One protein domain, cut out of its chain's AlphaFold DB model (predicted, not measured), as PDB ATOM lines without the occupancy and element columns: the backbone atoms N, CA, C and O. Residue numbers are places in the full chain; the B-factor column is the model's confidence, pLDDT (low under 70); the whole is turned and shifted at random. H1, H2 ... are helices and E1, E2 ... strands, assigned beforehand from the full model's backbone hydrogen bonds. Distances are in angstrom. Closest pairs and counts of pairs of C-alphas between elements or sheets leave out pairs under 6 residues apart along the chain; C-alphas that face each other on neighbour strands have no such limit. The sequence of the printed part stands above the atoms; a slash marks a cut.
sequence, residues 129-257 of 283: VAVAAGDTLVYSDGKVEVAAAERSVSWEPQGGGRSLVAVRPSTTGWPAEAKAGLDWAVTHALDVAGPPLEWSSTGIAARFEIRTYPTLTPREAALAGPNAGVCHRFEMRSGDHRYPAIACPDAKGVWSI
ATOM      1  N   VAL A 129     161.818 157.938 234.028       91.62
ATOM      2  CA  VAL A 129     161.981 156.531 234.390       91.62
ATOM      3  C   VAL A 129     163.426 156.326 234.826       91.62
ATOM      4  O   VAL A 129     164.349 156.689 234.097       91.62
ATOM      5  N   ALA A 130     163.623 155.773 236.022       94.00
ATOM      6  CA  ALA A 130     164.935 155.335 236.478       94.00
ATOM      7  C   ALA A 130     165.278 154.009 235.793       94.00
ATOM      8  O   ALA A 130     164.478 153.075 235.817       94.00
ATOM      9  N   VAL A 131     166.443 153.954 235.162       95.44
ATOM     10  CA  VAL A 131     166.931 152.798 234.409       95.44
ATOM     11  C   VAL A 131     168.210 152.332 235.070       95.44
ATOM     12  O   VAL A 131     169.119 153.143 235.239       95.44
ATOM     13  N   ALA A 132     168.283 151.055 235.429       95.56
ATOM     14  CA  ALA A 132     169.454 150.449 236.041       95.56
ATOM     15  C   ALA A 132     170.453 149.963 234.981       95.56
ATOM     16  O   ALA A 132     170.116 149.749 233.814       95.56
ATOM     17  N   ALA A 133     171.705 149.747 235.389       95.75
ATOM     18  CA  ALA A 133     172.702 149.139 234.516       95.75
ATOM     19  C   ALA A 133     172.250 147.733 234.060       95.75
ATOM     20  O   ALA A 133     171.859 146.892 234.868       95.75
ATOM     21  N   GLY A 134     172.320 147.474 232.754       96.38
ATOM     22  CA  GLY A 134     171.881 146.230 232.122       96.38
ATOM     23  C   GLY A 134     170.413 146.208 231.682       96.38
ATOM     24  O   GLY A 134     170.020 145.281 230.971       96.38
ATOM     25  N   ASP A 135     169.600 147.196 232.066       97.25
ATOM     26  CA  ASP A 135     168.223 147.299 231.582       97.25
ATOM     27  C   ASP A 135     168.200 147.553 230.072       97.25
ATOM     28  O   ASP A 135     169.062 148.233 229.515       97.25
ATOM     29  N   THR A 136     167.198 147.000 229.393       96.88
ATOM     30  CA  THR A 136     167.038 147.151 227.944       96.88
ATOM     31  C   THR A 136     166.030 148.252 227.639       96.88
ATOM     32  O   THR A 136     164.883 148.180 228.073       96.88
ATOM     33  N   LEU A 137     166.436 149.246 226.857       95.81
ATOM     34  CA  LEU A 137     165.602 150.344 226.380       95.81
ATOM     35  C   LEU A 137     165.291 150.138 224.901       95.81
ATOM     36  O   LEU A 137     166.196 149.935 224.091       95.81
ATOM     37  N   VAL A 138     164.015 150.224 224.549       94.94
ATOM     38  CA  VAL A 138     163.529 150.129 223.172       94.94
ATOM     39  C   VAL A 138     163.009 151.492 222.750       94.94
ATOM     40  O   VAL A 138     162.185 152.082 223.453       94.94
ATOM     41  N   TYR A 139     163.477 151.980 221.606       92.50
ATOM     42  CA  TYR A 139     163.113 153.288 221.075       92.50
ATOM     43  C   TYR A 139     162.220 153.186 219.834       92.50
ATOM     44  O   TYR A 139     162.210 152.187 219.117       92.50
ATOM     45  N   SER A 140     161.501 154.270 219.551       89.12
ATOM     46  CA  SER A 140     160.581 154.398 218.416       89.12
ATOM     47  C   SER A 140     161.258 154.387 217.041       89.12
ATOM     48  O   SER A 140     160.583 154.214 216.036       89.12
ATOM     49  N   ASP A 141     162.578 154.589 216.971       88.31
ATOM     50  CA  ASP A 141     163.383 154.441 215.746       88.31
ATOM     51  C   ASP A 141     163.866 152.993 215.526       88.31
ATOM     52  O   ASP A 141     164.662 152.718 214.630       88.31
ATOM     53  N   GLY A 142     163.406 152.073 216.376       88.75
ATOM     54  CA  GLY A 142     163.743 150.658 216.378       88.75
ATOM     55  C   GLY A 142     165.106 150.311 216.960       88.75
ATOM     56  O   GLY A 142     165.502 149.142 216.961       88.75
ATOM     57  N   LYS A 143     165.830 151.293 217.508       91.75
ATOM     58  CA  LYS A 143     167.050 151.008 218.262       91.75
ATOM     59  C   LYS A 143     166.709 150.353 219.592       91.75
ATOM     60  O   LYS A 143     165.799 150.773 220.305       91.75
ATOM     61  N   VAL A 144     167.510 149.356 219.941       94.44
ATOM     62  CA  VAL A 144     167.500 148.701 221.247       94.44
ATOM     63  C   VAL A 144     168.859 148.952 221.891       94.44
ATOM     64  O   VAL A 144     169.896 148.700 221.283       94.44
ATOM     65  N   GLU A 145     168.850 149.498 223.099       94.75
ATOM     66  CA  GLU A 145     170.038 149.851 223.875       94.75
ATOM     67  C   GLU A 145     170.026 149.066 225.184       94.75
ATOM     68  O   GLU A 145     168.970 148.873 225.779       94.75
ATOM     69  N   VAL A 146     171.196 148.650 225.657       96.50
ATOM     70  CA  VAL A 146     171.369 148.172 227.031       96.50
ATOM     71  C   VAL A 146     172.015 149.297 227.828       96.50
ATOM     72  O   VAL A 146     173.059 149.814 227.428       96.50
ATOM     73  N   ALA A 147     171.394 149.705 228.931       96.06
ATOM     74  CA  ALA A 147     171.897 150.784 229.767       96.06
ATOM     75  C   ALA A 147     173.267 150.421 230.353       96.06
ATOM     76  O   ALA A 147     173.405 149.445 231.087       96.06
ATOM     77  N   ALA A 148     174.287 151.225 230.053       94.31
ATOM     78  CA  ALA A 148     175.638 151.005 230.573       94.31
ATOM     79  C   ALA A 148     175.773 151.353 232.067       94.31
ATOM     80  O   ALA A 148     176.624 150.800 232.757       94.31
ATOM     81  N   ALA A 149     174.944 152.275 232.559       94.56
ATOM     82  CA  ALA A 149     174.942 152.756 233.933       94.56
ATOM     83  C   ALA A 149     173.540 153.233 234.323       94.56
ATOM     84  O   ALA A 149     172.693 153.464 233.453       94.56
ATOM     85  N   GLU A 150     173.324 153.407 235.625       94.06
ATOM     86  CA  GLU A 150     172.078 153.956 236.142       94.06
ATOM     87  C   GLU A 150     171.862 155.392 235.652       94.06
ATOM     88  O   GLU A 150     172.761 156.235 235.731       94.06
ATOM     89  N   ARG A 151     170.671 155.678 235.120       94.69
ATOM     90  CA  ARG A 151     170.298 157.025 234.671       94.69
ATOM     91  C   ARG A 151     168.790 157.218 234.647       94.69
ATOM     92  O   ARG A 151     168.025 156.271 234.510       94.69
ATOM     93  N   SER A 152     168.367 158.476 234.705       92.38
ATOM     94  CA  SER A 152     166.977 158.845 234.437       92.38
ATOM     95  C   SER A 152     166.777 159.131 232.952       92.38
ATOM     96  O   SER A 152     167.536 159.893 232.348       92.38
ATOM     97  N   VAL A 153     165.743 158.543 232.363       91.00
ATOM     98  CA  VAL A 153     165.356 158.752 230.962       91.00
ATOM     99  C   VAL A 153     163.925 159.254 230.883       91.00
ATOM    100  O   VAL A 153     163.086 158.876 231.695       91.00
ATOM    101  N   SER A 154     163.634 160.107 229.904       88.75
ATOM    102  CA  SER A 154     162.253 160.517 229.655       88.75
ATOM    103  C   SER A 154     161.515 159.422 228.894       88.75
ATOM    104  O   SER A 154     161.949 159.059 227.799       88.75
ATOM    105  N   TRP A 155     160.400 158.936 229.444       84.19
ATOM    106  CA  TRP A 155     159.462 158.054 228.740       84.19
ATOM    107  C   TRP A 155     158.959 158.715 227.446       84.19
ATOM    108  O   TRP A 155     159.022 158.130 226.367       84.19
ATOM    109  N   GLU A 156     158.577 159.991 227.541       75.75
ATOM    110  CA  GLU A 156     158.122 160.813 226.419       75.75
ATOM    111  C   GLU A 156     159.096 161.982 226.203       75.75
ATOM    112  O   GLU A 156     159.085 162.950 226.972       75.75
ATOM    113  N   PRO A 157     160.002 161.935 225.212       58.38
ATOM    114  CA  PRO A 157     160.894 163.055 224.947       58.38
ATOM    115  C   PRO A 157     160.085 164.266 224.469       58.38
ATOM    116  O   PRO A 157     159.271 164.180 223.550       58.38
ATOM    117  N   GLN A 158     160.339 165.426 225.068       56.28
ATOM    118  CA  GLN A 158     159.779 166.679 224.577       56.28
ATOM    119  C   GLN A 158     160.490 167.070 223.269       56.28
ATOM    120  O   GLN A 158     161.694 167.307 223.267       56.28
ATOM    121  N   GLY A 159     159.751 167.144 222.155       53.69
ATOM    122  CA  GLY A 159     160.226 167.781 220.919       53.69
ATOM    123  C   GLY A 159     161.030 166.904 219.949       53.69
ATOM    124  O   GLY A 159     162.209 167.145 219.722       53.69
ATOM    125  N   GLY A 160     160.372 165.942 219.292       59.50
ATOM    126  CA  GLY A 160     160.873 165.318 218.052       59.50
ATOM    127  C   GLY A 160     162.068 164.363 218.191       59.50
ATOM    128  O   GLY A 160     162.627 163.947 217.179       59.50
ATOM    129  N   GLY A 161     162.466 164.010 219.416       68.94
ATOM    130  CA  GLY A 161     163.504 163.010 219.685       68.94
ATOM    131  C   GLY A 161     163.009 161.558 219.598       68.94
ATOM    132  O   GLY A 161     161.808 161.290 219.529       68.94
ATOM    133  N   ARG A 162     163.948 160.600 219.650       83.00
ATOM    134  CA  ARG A 162     163.628 159.164 219.760       83.00
ATOM    135  C   ARG A 162     162.876 158.897 221.065       83.00
ATOM    136  O   ARG A 162     163.391 159.191 222.143       83.00
ATOM    137  N   SER A 163     161.659 158.373 220.963       86.88
ATOM    138  CA  SER A 163     160.784 158.135 222.117       86.88
ATOM    139  C   SER A 163     160.996 156.744 222.682       86.88
ATOM    140  O   SER A 163     161.309 155.829 221.921       86.88
ATOM    141  N   LEU A 164     160.846 156.578 223.998       91.38
ATOM    142  CA  LEU A 164     160.873 155.246 224.590       91.38
ATOM    143  C   LEU A 164     159.553 154.536 224.325       91.38
ATOM    144  O   LEU A 164     158.476 155.113 224.404       91.38
ATOM    145  N   VAL A 165     159.680 153.262 223.988       93.06
ATOM    146  CA  VAL A 165     158.570 152.351 223.714       93.06
ATOM    147  C   VAL A 165     158.504 151.269 224.783       93.06
ATOM    148  O   VAL A 165     157.427 150.769 225.101       93.06
ATOM    149  N   ALA A 166     159.656 150.903 225.348       95.38
ATOM    150  CA  ALA A 166     159.741 150.003 226.483       95.38
ATOM    151  C   ALA A 166     161.046 150.187 227.255       95.38
ATOM    152  O   ALA A 166     162.102 150.429 226.668       95.38
ATOM    153  N   VAL A 167     160.970 149.977 228.565       96.75
ATOM    154  CA  VAL A 167     162.113 149.663 229.421       96.75
ATOM    155  C   VAL A 167     161.885 148.262 229.971       96.75
ATOM    156  O   VAL A 167     160.814 147.967 230.496       96.75
ATOM    157  N   ARG A 168     162.872 147.378 229.837       96.44
ATOM    158  CA  ARG A 168     162.822 146.005 230.348       96.44
ATOM    159  C   ARG A 168     163.922 145.783 231.384       96.44
ATOM    160  O   ARG A 168     165.041 146.243 231.152       96.44
ATOM    161  N   PRO A 169     163.636 145.035 232.463       96.88
ATOM    162  CA  PRO A 169     164.632 144.727 233.476       96.88
ATOM    163  C   PRO A 169     165.782 143.914 232.883       96.88
ATOM    164  O   PRO A 169     165.568 143.032 232.041       96.88
ATOM    165  N   SER A 170     166.995 144.171 233.361       95.62
ATOM    166  CA  SER A 170     168.134 143.288 233.128       95.62
ATOM    167  C   SER A 170     167.805 141.878 233.613       95.62
ATOM    168  O   SER A 170     167.479 141.656 234.778       95.62
ATOM    169  N   THR A 171     167.935 140.899 232.719       94.00
ATOM    170  CA  THR A 171     167.815 139.468 233.056       94.00
ATOM    171  C   THR A 171     169.166 138.757 232.968       94.00
ATOM    172  O   THR A 171     169.254 137.535 232.805       94.00
ATOM    173  N   THR A 172     170.254 139.526 233.038       93.25
ATOM    174  CA  THR A 172     171.616 138.990 233.017       93.25
ATOM    175  C   THR A 172     171.805 138.043 234.202       93.25
ATOM    176  O   THR A 172     171.468 138.373 235.335       93.25
ATOM    177  N   GLY A 173     172.294 136.832 233.933       92.75
ATOM    178  CA  GLY A 173     172.462 135.789 234.949       92.75
ATOM    179  C   GLY A 173     171.183 135.043 235.353       92.75
ATOM    180  O   GLY A 173     171.274 134.098 236.129       92.75
ATOM    181  N   TRP A 174     170.005 135.402 234.830       94.00
ATOM    182  CA  TRP A 174     168.777 134.663 235.144       94.00
ATOM    183  C   TRP A 174     168.710 133.318 234.403       94.00
ATOM    184  O   TRP A 174     169.079 133.265 233.218       94.00
ATOM    185  N   PRO A 175     168.149 132.268 235.039       93.81
ATOM    186  CA  PRO A 175     167.784 131.024 234.366       93.81
ATOM    187  C   PRO A 175     166.826 131.260 233.190       93.81
ATOM    188  O   PRO A 175     166.038 132.215 233.194       93.81
ATOM    189  N   ALA A 176     166.866 130.386 232.182       90.44
ATOM    190  CA  ALA A 176     166.013 130.501 230.996       90.44
ATOM    191  C   ALA A 176     164.520 130.426 231.361       90.44
ATOM    192  O   ALA A 176     163.700 131.153 230.803       90.44
ATOM    193  N   GLU A 177     164.190 129.613 232.360       89.00
ATOM    194  CA  GLU A 177     162.847 129.414 232.896       89.00
ATOM    195  C   GLU A 177     162.318 130.692 233.550       89.00
ATOM    196  O   GLU A 177     161.154 131.040 233.375       89.00
ATOM    197  N   ALA A 178     163.174 131.432 234.264       91.62
ATOM    198  CA  ALA A 178     162.795 132.703 234.874       91.62
ATOM    199  C   ALA A 178     162.542 133.783 233.809       91.62
ATOM    200  O   ALA A 178     161.568 134.525 233.909       91.62
ATOM    201  N   LYS A 179     163.369 133.835 232.756       91.31
ATOM    202  CA  LYS A 179     163.171 134.753 231.618       91.31
ATOM    203  C   LYS A 179     161.859 134.464 230.889       91.31
ATOM    204  O   LYS A 179     161.048 135.366 230.706       91.31
ATOM    205  N   ALA A 180     161.637 133.199 230.529       90.50
ATOM    206  CA  ALA A 180     160.414 132.761 229.862       90.50
ATOM    207  C   ALA A 180     159.175 132.947 230.753       90.50
ATOM    208  O   ALA A 180     158.117 133.339 230.267       90.50
ATOM    209  N   GLY A 181     159.311 132.707 232.060       92.50
ATOM    210  CA  GLY A 181     158.245 132.892 233.038       92.50
ATOM    211  C   GLY A 181     157.795 134.346 233.166       92.50
ATOM    212  O   GLY A 181     156.592 134.588 233.228       92.50
ATOM    213  N   LEU A 182     158.728 135.306 233.170       95.00
ATOM    214  CA  LEU A 182     158.386 136.731 233.216       95.00
ATOM    215  C   LEU A 182     157.648 137.159 231.942       95.00
ATOM    216  O   LEU A 182     156.595 137.785 232.020       95.00
ATOM    217  N   ASP A 183     158.162 136.776 230.772       93.75
ATOM    218  CA  ASP A 183     157.519 137.071 229.487       93.75
ATOM    219  C   ASP A 183     156.112 136.466 229.377       93.75
ATOM    220  O   ASP A 183     155.186 137.113 228.869       93.75
ATOM    221  N   TRP A 184     155.929 135.250 229.901       92.50
ATOM    222  CA  TRP A 184     154.608 134.644 229.995       92.50
ATOM    223  C   TRP A 184     153.681 135.439 230.902       92.50
ATOM    224  O   TRP A 184     152.543 135.685 230.520       92.50
ATOM    225  N   ALA A 185     154.146 135.837 232.087       94.94
ATOM    226  CA  ALA A 185     153.328 136.574 233.042       94.94
ATOM    227  C   ALA A 185     152.850 137.907 232.451       94.94
ATOM    228  O   ALA A 185     151.675 138.246 232.578       94.94
ATOM    229  N   VAL A 186     153.722 138.610 231.720       96.12
ATOM    230  CA  VAL A 186     153.336 139.814 230.971       96.12
ATOM    231  C   VAL A 186     152.290 139.479 229.910       96.12
ATOM    232  O   VAL A 186     151.254 140.134 229.849       96.12
ATOM    233  N   THR A 187     152.519 138.440 229.104       94.19
ATOM    234  CA  THR A 187     151.561 138.018 228.070       94.19
ATOM    235  C   THR A 187     150.199 137.656 228.666       94.19
ATOM    236  O   THR A 187     149.170 138.089 228.162       94.19
ATOM    237  N   HIS A 188     150.180 136.916 229.772       93.81
ATOM    238  CA  HIS A 188     148.959 136.549 230.478       93.81
ATOM    239  C   HIS A 188     148.221 137.782 231.013       93.81
ATOM    240  O   HIS A 188     147.008 137.890 230.845       93.81
ATOM    241  N   ALA A 189     148.942 138.736 231.609       94.44
ATOM    242  CA  ALA A 189     148.355 139.981 232.094       94.44
ATOM    243  C   ALA A 189     147.767 140.833 230.954       94.44
ATOM    244  O   ALA A 189     146.726 141.469 231.139       94.44
ATOM    245  N   LEU A 190     148.410 140.835 229.780       93.62
ATOM    246  CA  LEU A 190     147.919 141.505 228.569       93.62
ATOM    247  C   LEU A 190     146.680 140.811 227.992       93.62
ATOM    248  O   LEU A 190     145.732 141.493 227.622       93.62
ATOM    249  N   ASP A 191     146.665 139.476 227.964       91.44
ATOM    250  CA  ASP A 191     145.536 138.681 227.465       91.44
ATOM    251  C   ASP A 191     144.291 138.813 228.372       91.44
ATOM    252  O   ASP A 191     143.165 138.822 227.880       91.44
ATOM    253  N   VAL A 192     144.475 138.909 229.697       90.25
ATOM    254  CA  VAL A 192     143.366 138.988 230.672       90.25
ATOM    255  C   VAL A 192     142.887 140.424 230.914       90.25
ATOM    256  O   VAL A 192     141.704 140.617 231.185       90.25
ATOM    257  N   ALA A 193     143.782 141.419 230.849       86.06
ATOM    258  CA  ALA A 193     143.495 142.827 231.160       86.06
ATOM    259  C   ALA A 193     142.793 143.030 232.527       86.06
ATOM    260  O   ALA A 193     141.807 143.759 232.648       86.06
ATOM    261  N   GLY A 194     143.285 142.328 233.553       88.56
ATOM    262  CA  GLY A 194     142.690 142.254 234.891       88.56
ATOM    263  C   GLY A 194     143.437 143.053 235.973       88.56
ATOM    264  O   GLY A 194     144.188 143.976 235.658       88.56
ATOM    265  N   PRO A 195     143.235 142.724 237.266       92.94
ATOM    266  CA  PRO A 195     143.992 143.338 238.359       92.94
ATOM    267  C   PRO A 195     145.504 143.066 238.227       92.94
ATOM    268  O   PRO A 195     145.896 142.157 237.489       92.94
ATOM    269  N   PRO A 196     146.356 143.824 238.949       95.19
ATOM    270  CA  PRO A 196     147.801 143.616 238.931       95.19
ATOM    271  C   PRO A 196     148.183 142.157 239.211       95.19
ATOM    272  O   PRO A 196     147.669 141.544 240.145       95.19
ATOM    273  N   LEU A 197     149.081 141.606 238.393       95.94
ATOM    274  CA  LEU A 197     149.578 140.237 238.522       95.94
ATOM    275  C   LEU A 197     150.924 140.236 239.248       95.94
ATOM    276  O   LEU A 197     151.881 140.838 238.770       95.94
ATOM    277  N   GLU A 198     151.017 139.497 240.348       96.88
ATOM    278  CA  GLU A 198     152.282 139.253 241.044       96.88
ATOM    279  C   GLU A 198     153.029 138.070 240.417       96.88
ATOM    280  O   GLU A 198     152.496 136.963 240.291       96.88
ATOM    281  N   TRP A 199     154.292 138.283 240.056       95.88
ATOM    282  CA  TRP A 199     155.169 137.264 239.496       95.88
ATOM    283  C   TRP A 199     156.474 137.132 240.285       95.88
ATOM    284  O   TRP A 199     157.114 138.111 240.673       95.88
ATOM    285  N   SER A 200     156.898 135.887 240.492       94.25
ATOM    286  CA  SER A 200     158.187 135.537 241.088       94.25
ATOM    287  C   SER A 200     158.672 134.188 240.557       94.25
ATOM    288  O   SER A 200     157.887 133.399 240.027       94.25
ATOM    289  N   SER A 201     159.967 133.905 240.706       92.19
ATOM    290  CA  SER A 201     160.562 132.621 240.327       92.19
ATOM    291  C   SER A 201     161.585 132.172 241.371       92.19
ATOM    292  O   SER A 201     162.298 132.990 241.942       92.19
ATOM    293  N   THR A 202     161.665 130.863 241.626       85.88
ATOM    294  CA  THR A 202     162.510 130.258 242.675       85.88
ATOM    295  C   THR A 202     164.014 130.362 242.402       85.88
ATOM    296  O   THR A 202     164.809 130.102 243.300       85.88
ATOM    297  N   GLY A 203     164.413 130.760 241.191       85.06
ATOM    298  CA  GLY A 203     165.812 130.939 240.787       85.06
ATOM    299  C   GLY A 203     166.311 132.386 240.797       85.06
ATOM    300  O   GLY A 203     167.438 132.627 240.370       85.06
ATOM    301  N   ILE A 204     165.490 133.352 241.223       93.50
ATOM    302  CA  ILE A 204     165.851 134.777 241.256       93.50
ATOM    303  C   ILE A 204     165.269 135.458 242.501       93.50
ATOM    304  O   ILE A 204     164.237 135.051 243.026       93.50
ATOM    305  N   ALA A 205     165.907 136.534 242.958       92.25
ATOM    306  CA  ALA A 205     165.383 137.340 244.064       92.25
ATOM    307  C   ALA A 205     164.291 138.333 243.621       92.25
ATOM    308  O   ALA A 205     163.481 138.768 244.440       92.25
ATOM    309  N   ALA A 206     164.285 138.711 242.338       93.38
ATOM    310  CA  ALA A 206     163.387 139.730 241.815       93.38
ATOM    311  C   ALA A 206     161.922 139.260 241.818       93.38
ATOM    312  O   ALA A 206     161.615 138.096 241.554       93.38
ATOM    313  N   ARG A 207     161.022 140.201 242.104       96.56
ATOM    314  CA  ARG A 207     159.568 140.022 242.081       96.56
ATOM    315  C   ARG A 207     158.965 141.174 241.302       96.56
ATOM    316  O   ARG A 207     159.447 142.298 241.430       96.56
ATOM    317  N   PHE A 208     157.940 140.886 240.517       97.56
ATOM    318  CA  PHE A 208     157.319 141.878 239.655       97.56
ATOM    319  C   PHE A 208     155.820 141.918 239.879       97.56
ATOM    320  O   PHE A 208     155.146 140.910 239.696       97.56
ATOM    321  N   GLU A 209     155.309 143.101 240.186       98.06
ATOM    322  CA  GLU A 209     153.896 143.413 240.011       98.06
ATOM    323  C   GLU A 209     153.709 143.909 238.570       98.06
ATOM    324  O   GLU A 209     154.382 144.850 238.141       98.06
ATOM    325  N   ILE A 210     152.823 143.278 237.804       97.94
ATOM    326  CA  ILE A 210     152.562 143.593 236.398       97.94
ATOM    327  C   ILE A 210     151.179 144.223 236.289       97.94
ATOM    328  O   ILE A 210     150.169 143.592 236.598       97.94
ATOM    329  N   ARG A 211     151.125 145.467 235.812       97.31
ATOM    330  CA  ARG A 211     149.885 146.218 235.590       97.31
ATOM    331  C   ARG A 211     149.662 146.424 234.107       97.31
ATOM    332  O   ARG A 211     150.593 146.818 233.409       97.31
ATOM    333  N   THR A 212     148.437 146.230 233.639       96.06
ATOM    334  CA  THR A 212     148.061 146.490 232.248       96.06
ATOM    335  C   THR A 212     147.027 147.603 232.161       96.06
ATOM    336  O   THR A 212     146.217 147.819 233.059       96.06
ATOM    337  N   TYR A 213     147.111 148.361 231.076       93.50
ATOM    338  CA  TYR A 213     146.275 149.510 230.779       93.50
ATOM    339  C   TYR A 213     145.804 149.347 229.330       93.50
ATOM    340  O   TYR A 213     146.614 149.479 228.405       93.50
ATOM    341  N   PRO A 214     144.519 149.016 229.112       86.69
ATOM    342  CA  PRO A 214     144.034 148.625 227.793       86.69
ATOM    343  C   PRO A 214     143.990 149.798 226.807       86.69
ATOM    344  O   PRO A 214     144.054 149.594 225.599       86.69
ATOM    345  N   THR A 215     143.901 151.027 227.313       85.56
ATOM    346  CA  THR A 215     143.847 152.250 226.512       85.56
ATOM    347  C   THR A 215     145.189 152.965 226.520       85.56
ATOM    348  O   THR A 215     145.686 153.337 227.585       85.56
ATOM    349  N   LEU A 216     145.733 153.208 225.330       87.00
ATOM    350  CA  LEU A 216     146.885 154.082 225.145       87.00
ATOM    351  C   LEU A 216     146.469 155.553 225.202       87.00
ATOM    352  O   LEU A 216     145.383 155.923 224.747       87.00
ATOM    353  N   THR A 217     147.355 156.407 225.710       83.50
ATOM    354  CA  THR A 217     147.207 157.852 225.504       83.50
ATOM    355  C   THR A 217     147.372 158.193 224.013       83.50
ATOM    356  O   THR A 217     147.991 157.428 223.269       83.50
ATOM    357  N   PRO A 218     146.892 159.358 223.532       79.00
ATOM    358  CA  PRO A 218     147.100 159.764 222.139       79.00
ATOM    359  C   PRO A 218     148.576 159.779 221.710       79.00
ATOM    360  O   PRO A 218     148.893 159.479 220.560       79.00
ATOM    361  N   ARG A 219     149.491 160.099 222.636       77.31
ATOM    362  CA  ARG A 219     150.937 160.084 222.374       77.31
ATOM    363  C   ARG A 219     151.471 158.664 222.243       77.31
ATOM    364  O   ARG A 219     152.178 158.370 221.287       77.31
ATOM    365  N   GLU A 220     151.089 157.771 223.148       85.81
ATOM    366  CA  GLU A 220     151.470 156.356 223.087       85.81
ATOM    367  C   GLU A 220     150.899 155.668 221.843       85.81
ATOM    368  O   GLU A 220     151.582 154.872 221.204       85.81
ATOM    369  N   ALA A 221     149.678 156.024 221.441       84.19
ATOM    370  CA  ALA A 221     149.072 155.526 220.212       84.19
ATOM    371  C   ALA A 221     149.884 155.929 218.968       84.19
ATOM    372  O   ALA A 221     150.088 155.109 218.074       84.19
ATOM    373  N   ALA A 222     150.425 157.153 218.932       81.81
ATOM    374  CA  ALA A 222     151.326 157.578 217.860       81.81
ATOM    375  C   ALA A 222     152.627 156.752 217.824       81.81
ATOM    376  O   ALA A 222     153.168 156.514 216.744       81.81
ATOM    377  N   LEU A 223     153.102 156.271 218.980       80.56
ATOM    378  CA  LEU A 223     154.250 155.365 219.069       80.56
ATOM    379  C   LEU A 223     153.901 153.937 218.647       80.56
ATOM    380  O   LEU A 223     154.747 153.260 218.089       80.56
ATOM    381  N   ALA A 224     152.688 153.454 218.885       82.44
ATOM    382  CA  ALA A 224     152.305 152.083 218.551       82.44
ATOM    383  C   ALA A 224     152.120 151.837 217.035       82.44
ATOM    384  O   ALA A 224     152.222 150.699 216.572       82.44
ATOM    385  N   GLY A 225     151.894 152.892 216.245       75.88
ATOM    386  CA  GLY A 225     151.726 152.810 214.791       75.88
ATOM    387  C   GLY A 225     150.285 152.483 214.351       75.88
ATOM    388  O   GLY A 225     149.348 152.647 215.128       75.88
ATOM    389  N   PRO A 226     150.061 152.033 213.099       67.12
ATOM    390  CA  PRO A 226     148.723 151.954 212.490       67.12
ATOM    391  C   PRO A 226     147.737 150.996 213.185       67.12
ATOM    392  O   PRO A 226     146.533 151.128 212.985       67.12
ATOM    393  N   ASN A 227     148.218 150.086 214.039       67.62
ATOM    394  CA  ASN A 227     147.392 149.159 214.823       67.62
ATOM    395  C   ASN A 227     147.281 149.555 216.309       67.62
ATOM    396  O   ASN A 227     146.965 148.716 217.148       67.62
ATOM    397  N   ALA A 228     147.518 150.825 216.652       73.31
ATOM    398  CA  ALA A 228     147.510 151.313 218.033       73.31
ATOM    399  C   ALA A 228     146.243 150.966 218.836       73.31
ATOM    400  O   ALA A 228     146.325 150.800 220.049       73.31
ATOM    401  N   GLY A 229     145.088 150.824 218.175       74.38
ATOM    402  CA  GLY A 229     143.807 150.524 218.828       74.38
ATOM    403  C   GLY A 229     143.716 149.148 219.502       74.38
ATOM    404  O   GLY A 229     142.824 148.948 220.319       74.38
ATOM    405  N   VAL A 230     144.623 148.217 219.187       85.56
ATOM    406  CA  VAL A 230     144.733 146.897 219.845       85.56
ATOM    407  C   VAL A 230     145.976 146.774 220.725       85.56
ATOM    408  O   VAL A 230     146.198 145.736 221.342       85.56
ATOM    409  N   CYS A 231     146.802 147.816 220.785       92.38
ATOM    410  CA  CYS A 231     147.983 147.828 221.630       92.38
ATOM    411  C   CYS A 231     147.613 148.226 223.058       92.38
ATOM    412  O   CYS A 231     146.711 149.030 223.292       92.38
ATOM    413  N   HIS A 232     148.354 147.692 224.019       94.12
ATOM    414  CA  HIS A 232     148.159 147.978 225.431       94.12
ATOM    415  C   HIS A 232     149.454 148.480 226.044       94.12
ATOM    416  O   HIS A 232     150.555 148.063 225.670       94.12
ATOM    417  N   ARG A 233     149.314 149.370 227.023       94.25
ATOM    418  CA  ARG A 233     150.422 149.754 227.885       94.25
ATOM    419  C   ARG A 233     150.471 148.779 229.046       94.25
ATOM    420  O   ARG A 233     149.442 148.412 229.607       94.25
ATOM    421  N   PHE A 234     151.667 148.395 229.446       95.69
ATOM    422  CA  PHE A 234     151.886 147.688 230.690       95.69
ATOM    423  C   PHE A 234     153.042 148.317 231.460       95.69
ATOM    424  O   PHE A 234     153.890 149.013 230.905       95.69
ATOM    425  N   GLU A 235     153.047 148.113 232.767       96.62
ATOM    426  CA  GLU A 235     154.121 148.544 233.647       96.62
ATOM    427  C   GLU A 235     154.449 147.394 234.588       96.62
ATOM    428  O   GLU A 235     153.562 146.886 235.274       96.62
ATOM    429  N   MET A 236     155.716 146.985 234.615       97.62
ATOM    430  CA  MET A 236     156.208 146.073 235.644       97.62
ATOM    431  C   MET A 236     156.877 146.883 236.752       97.62
ATOM    432  O   MET A 236     157.590 147.850 236.474       97.62
ATOM    433  N   ARG A 237     156.677 146.487 238.004       97.38
ATOM    434  CA  ARG A 237     157.252 147.155 239.176       97.38
ATOM    435  C   ARG A 237     158.030 146.160 240.017       97.38
ATOM    436  O   ARG A 237     157.504 145.102 240.337       97.38
ATOM    437  N   SER A 238     159.261 146.507 240.384       96.12
ATOM    438  CA  SER A 238     160.120 145.693 241.252       96.12
ATOM    439  C   SER A 238     160.846 146.601 242.241       96.12
ATOM    440  O   SER A 238     161.793 147.301 241.875       96.12
ATOM    441  N   GLY A 239     160.394 146.602 243.497       92.12
ATOM    442  CA  GLY A 239     160.816 147.607 244.477       92.12
ATOM    443  C   GLY A 239     160.465 149.013 243.982       92.12
ATOM    444  O   GLY A 239     159.325 149.262 243.586       92.12
ATOM    445  N   ASP A 240     161.458 149.899 243.940       90.94
ATOM    446  CA  ASP A 240     161.298 151.274 243.447       90.94
ATOM    447  C   ASP A 240     161.452 151.406 241.919       90.94
ATOM    448  O   ASP A 240     161.164 152.462 241.348       90.94
ATOM    449  N   HIS A 241     161.867 150.336 241.231       94.00
ATOM    450  CA  HIS A 241     162.036 150.348 239.781       94.00
ATOM    451  C   HIS A 241     160.701 150.155 239.061       94.00
ATOM    452  O   HIS A 241     159.868 149.326 239.445       94.00
ATOM    453  N   ARG A 242     160.527 150.905 237.968       95.88
ATOM    454  CA  ARG A 242     159.365 150.834 237.077       95.88
ATOM    455  C   ARG A 242     159.824 150.575 235.652       95.88
ATOM    456  O   ARG A 242     160.724 151.246 235.157       95.88
ATOM    457  N   TYR A 243     159.143 149.653 234.991       96.81
ATOM    458  CA  TYR A 243     159.439 149.186 233.643       96.81
ATOM    459  C   TYR A 243     158.201 149.385 232.760       96.81
ATOM    460  O   TYR A 243     157.442 148.433 232.545       96.81
ATOM    461  N   PRO A 244     157.923 150.629 232.325       95.69
ATOM    462  CA  PRO A 244     156.828 150.909 231.410       95.69
ATOM    463  C   PRO A 244     157.149 150.379 230.011       95.69
ATOM    464  O   PRO A 244     158.291 150.445 229.545       95.69
ATOM    465  N   ALA A 245     156.133 149.858 229.333       95.56
ATOM    466  CA  ALA A 245     156.248 149.317 227.989       95.56
ATOM    467  C   ALA A 245     154.904 149.323 227.254       95.56
ATOM    468  O   ALA A 245     153.836 149.245 227.859       95.56
ATOM    469  N   ILE A 246     154.967 149.392 225.927       94.75
ATOM    470  CA  ILE A 246     153.825 149.169 225.039       94.75
ATOM    471  C   ILE A 246     153.986 147.789 224.403       94.75
ATOM    472  O   ILE A 246     155.076 147.426 223.958       94.75
ATOM    473  N   ALA A 247     152.901 147.022 224.344       94.94
ATOM    474  CA  ALA A 247     152.836 145.768 223.609       94.94
ATOM    475  C   ALA A 247     151.683 145.802 222.606       94.94
ATOM    476  O   ALA A 247     150.589 146.272 222.912       94.94
ATOM    477  N   CYS A 248     151.932 145.272 221.413       93.44
ATOM    478  CA  CYS A 248     150.948 145.151 220.346       93.44
ATOM    479  C   CYS A 248     150.810 143.680 219.941       93.44
ATOM    480  O   CYS A 248     151.838 143.017 219.738       93.44
ATOM    481  N   PRO A 249     149.583 143.153 219.803       92.56
ATOM    482  CA  PRO A 249     149.374 141.805 219.319       92.56
ATOM    483  C   PRO A 249     149.447 141.797 217.788       92.56
ATOM    484  O   PRO A 249     148.963 142.711 217.117       92.56
ATOM    485  N   ASP A 250     150.046 140.756 217.217       87.69
ATOM    486  CA  ASP A 250     149.901 140.477 215.789       87.69
ATOM    487  C   ASP A 250     148.543 139.813 215.478       87.69
ATOM    488  O   ASP A 250     147.736 139.537 216.367       87.69
ATOM    489  N   ALA A 251     148.280 139.516 214.202       84.81
ATOM    490  CA  ALA A 251     147.037 138.862 213.776       84.81
ATOM    491  C   ALA A 251     146.823 137.456 214.379       84.81
ATOM    492  O   ALA A 251     145.718 136.925 214.329       84.81
ATOM    493  N   LYS A 252     147.872 136.837 214.938       85.12
ATOM    494  CA  LYS A 252     147.824 135.549 215.647       85.12
ATOM    495  C   LYS A 252     147.746 135.747 217.167       85.12
ATOM    496  O   LYS A 252     147.880 134.789 217.930       85.12
ATOM    497  N   GLY A 253     147.560 136.990 217.611       85.31
ATOM    498  CA  GLY A 253     147.512 137.398 219.004       85.31
ATOM    499  C   GLY A 253     148.868 137.385 219.699       85.31
ATOM    500  O   GLY A 253     148.887 137.446 220.920       85.31
ATOM    501  N   VAL A 254     149.998 137.222 219.004       89.12
ATOM    502  CA  VAL A 254     151.319 137.191 219.650       89.12
ATOM    503  C   VAL A 254     151.737 138.612 220.002       89.12
ATOM    504  O   VAL A 254     151.873 139.459 219.122       89.12
ATOM    505  N   TRP A 255     151.968 138.863 221.289       92.44
ATOM    506  CA  TRP A 255     152.389 140.170 221.778       92.44
ATOM    507  C   TRP A 255     153.863 140.441 221.470       92.44
ATOM    508  O   TRP A 255     154.745 139.621 221.739       92.44
ATOM    509  N   SER A 256     154.147 141.620 220.926       92.94
ATOM    510  CA  SER A 256     155.510 142.110 220.708       92.94
ATOM    511  C   SER A 256     155.640 143.582 221.082       92.94
ATOM    512  O   SER A 256     154.647 144.311 221.133       92.94
ATOM    513  N   ILE A 257     156.866 144.013 221.379       93.44
ATOM    514  CA  ILE A 257     157.158 145.428 221.630       93.44
ATOM    515  C   ILE A 257     157.303 146.118 220.268       93.44
ATOM    516  O   ILE A 257     158.149 145.684 219.471       93.44
TER     517      ILE A 257
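This is residues 129 to 257 of the 283 residues of the protein "Peptidoglycan-binding protein" of Alphaproteobacteria bacterium (UniProt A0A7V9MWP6). A strongly twisted sheet of four antiparallel strands, E6 to E9, curls round the long helix H1, and a group of five short strands, E1 to E5, packs against its E9 edge through E5 and E1. The short strands form a three-stranded sheet, E3 E2 E5, and a separate pair, E1 and E4, while the small helix H2 lies near one end of E8 and E9. The printed part has 129 residues, with two named helices and nine named strands in the order E1 E2 E3 E4 E5 H1 E6 E7 H2 E8 E9. The larger sheet runs E6 E7 E8 E9; the class is mixed, helices and strands. The whole is compact, with a radius of gyration of the C-alphas of 14.3 A, and spans 40 by 34 by 23 A.

Start at Val 129: E1, residues 129 to 131, is the antiparallel neighbour of E4, residues 151 to 154, with N 129 and O 153 at 2.8 A. Next find the hairpin of E2, residues 136 to 139, and E3, residues 144 to 146, where N 137 and O 145 are 2.8 A apart. E5, residues 164 to 168, is the antiparallel neighbour of E2, with N 138 and O 166 at 2.9 A. Go on to H1, residues 176 to 192, which is on one face of the sheet of E6, residues 197 to 200, E7, residues 207 to 213, E8, residues 232 to 238, and E9, residues 241 to 249, giving two layers, helix over sheet. The closest C-alphas of H1 and E7 are those of Leu 190 and Thr 212, 6.2 A apart. E6 and E7 form a hairpin, with N 199 and O 208 at 2.8 A; E7 and E8 have N 211 and O 235 at 2.9 A; the hairpin E8 and E9 has N 234 and O 245 at 2.8 A. E5 and E9 come closest at the C-alphas of Ala 166 and Ala 245, 3.9 A apart. H2, residues 218 to 224, is on the larger sheet at a height over the sheet of 9.9 A, and only grazes the sheet E3 E2 E5. In H1 and H2 every O i to N i+4 pair is within hydrogen-bond range.

Find C-alpha 129 at (161.981, 156.531, 234.390), where E1 begins. H1 runs 24.2 A from C-alpha 176 at (166.013, 130.501, 230.996). E7 is 19.9 A long, E8 20.0 A, and E9 25.5 A, ending at C-alpha 249, (149.374, 141.805, 219.319).

The C-alphas of Gly 159 and Thr 202, the two farthest apart, are 43.4 A apart. The printed part has no cut, and no link is long. Mean pLDDT of the printed part is 90.0; residues 157 to 161 and 226 to 227 are under 70.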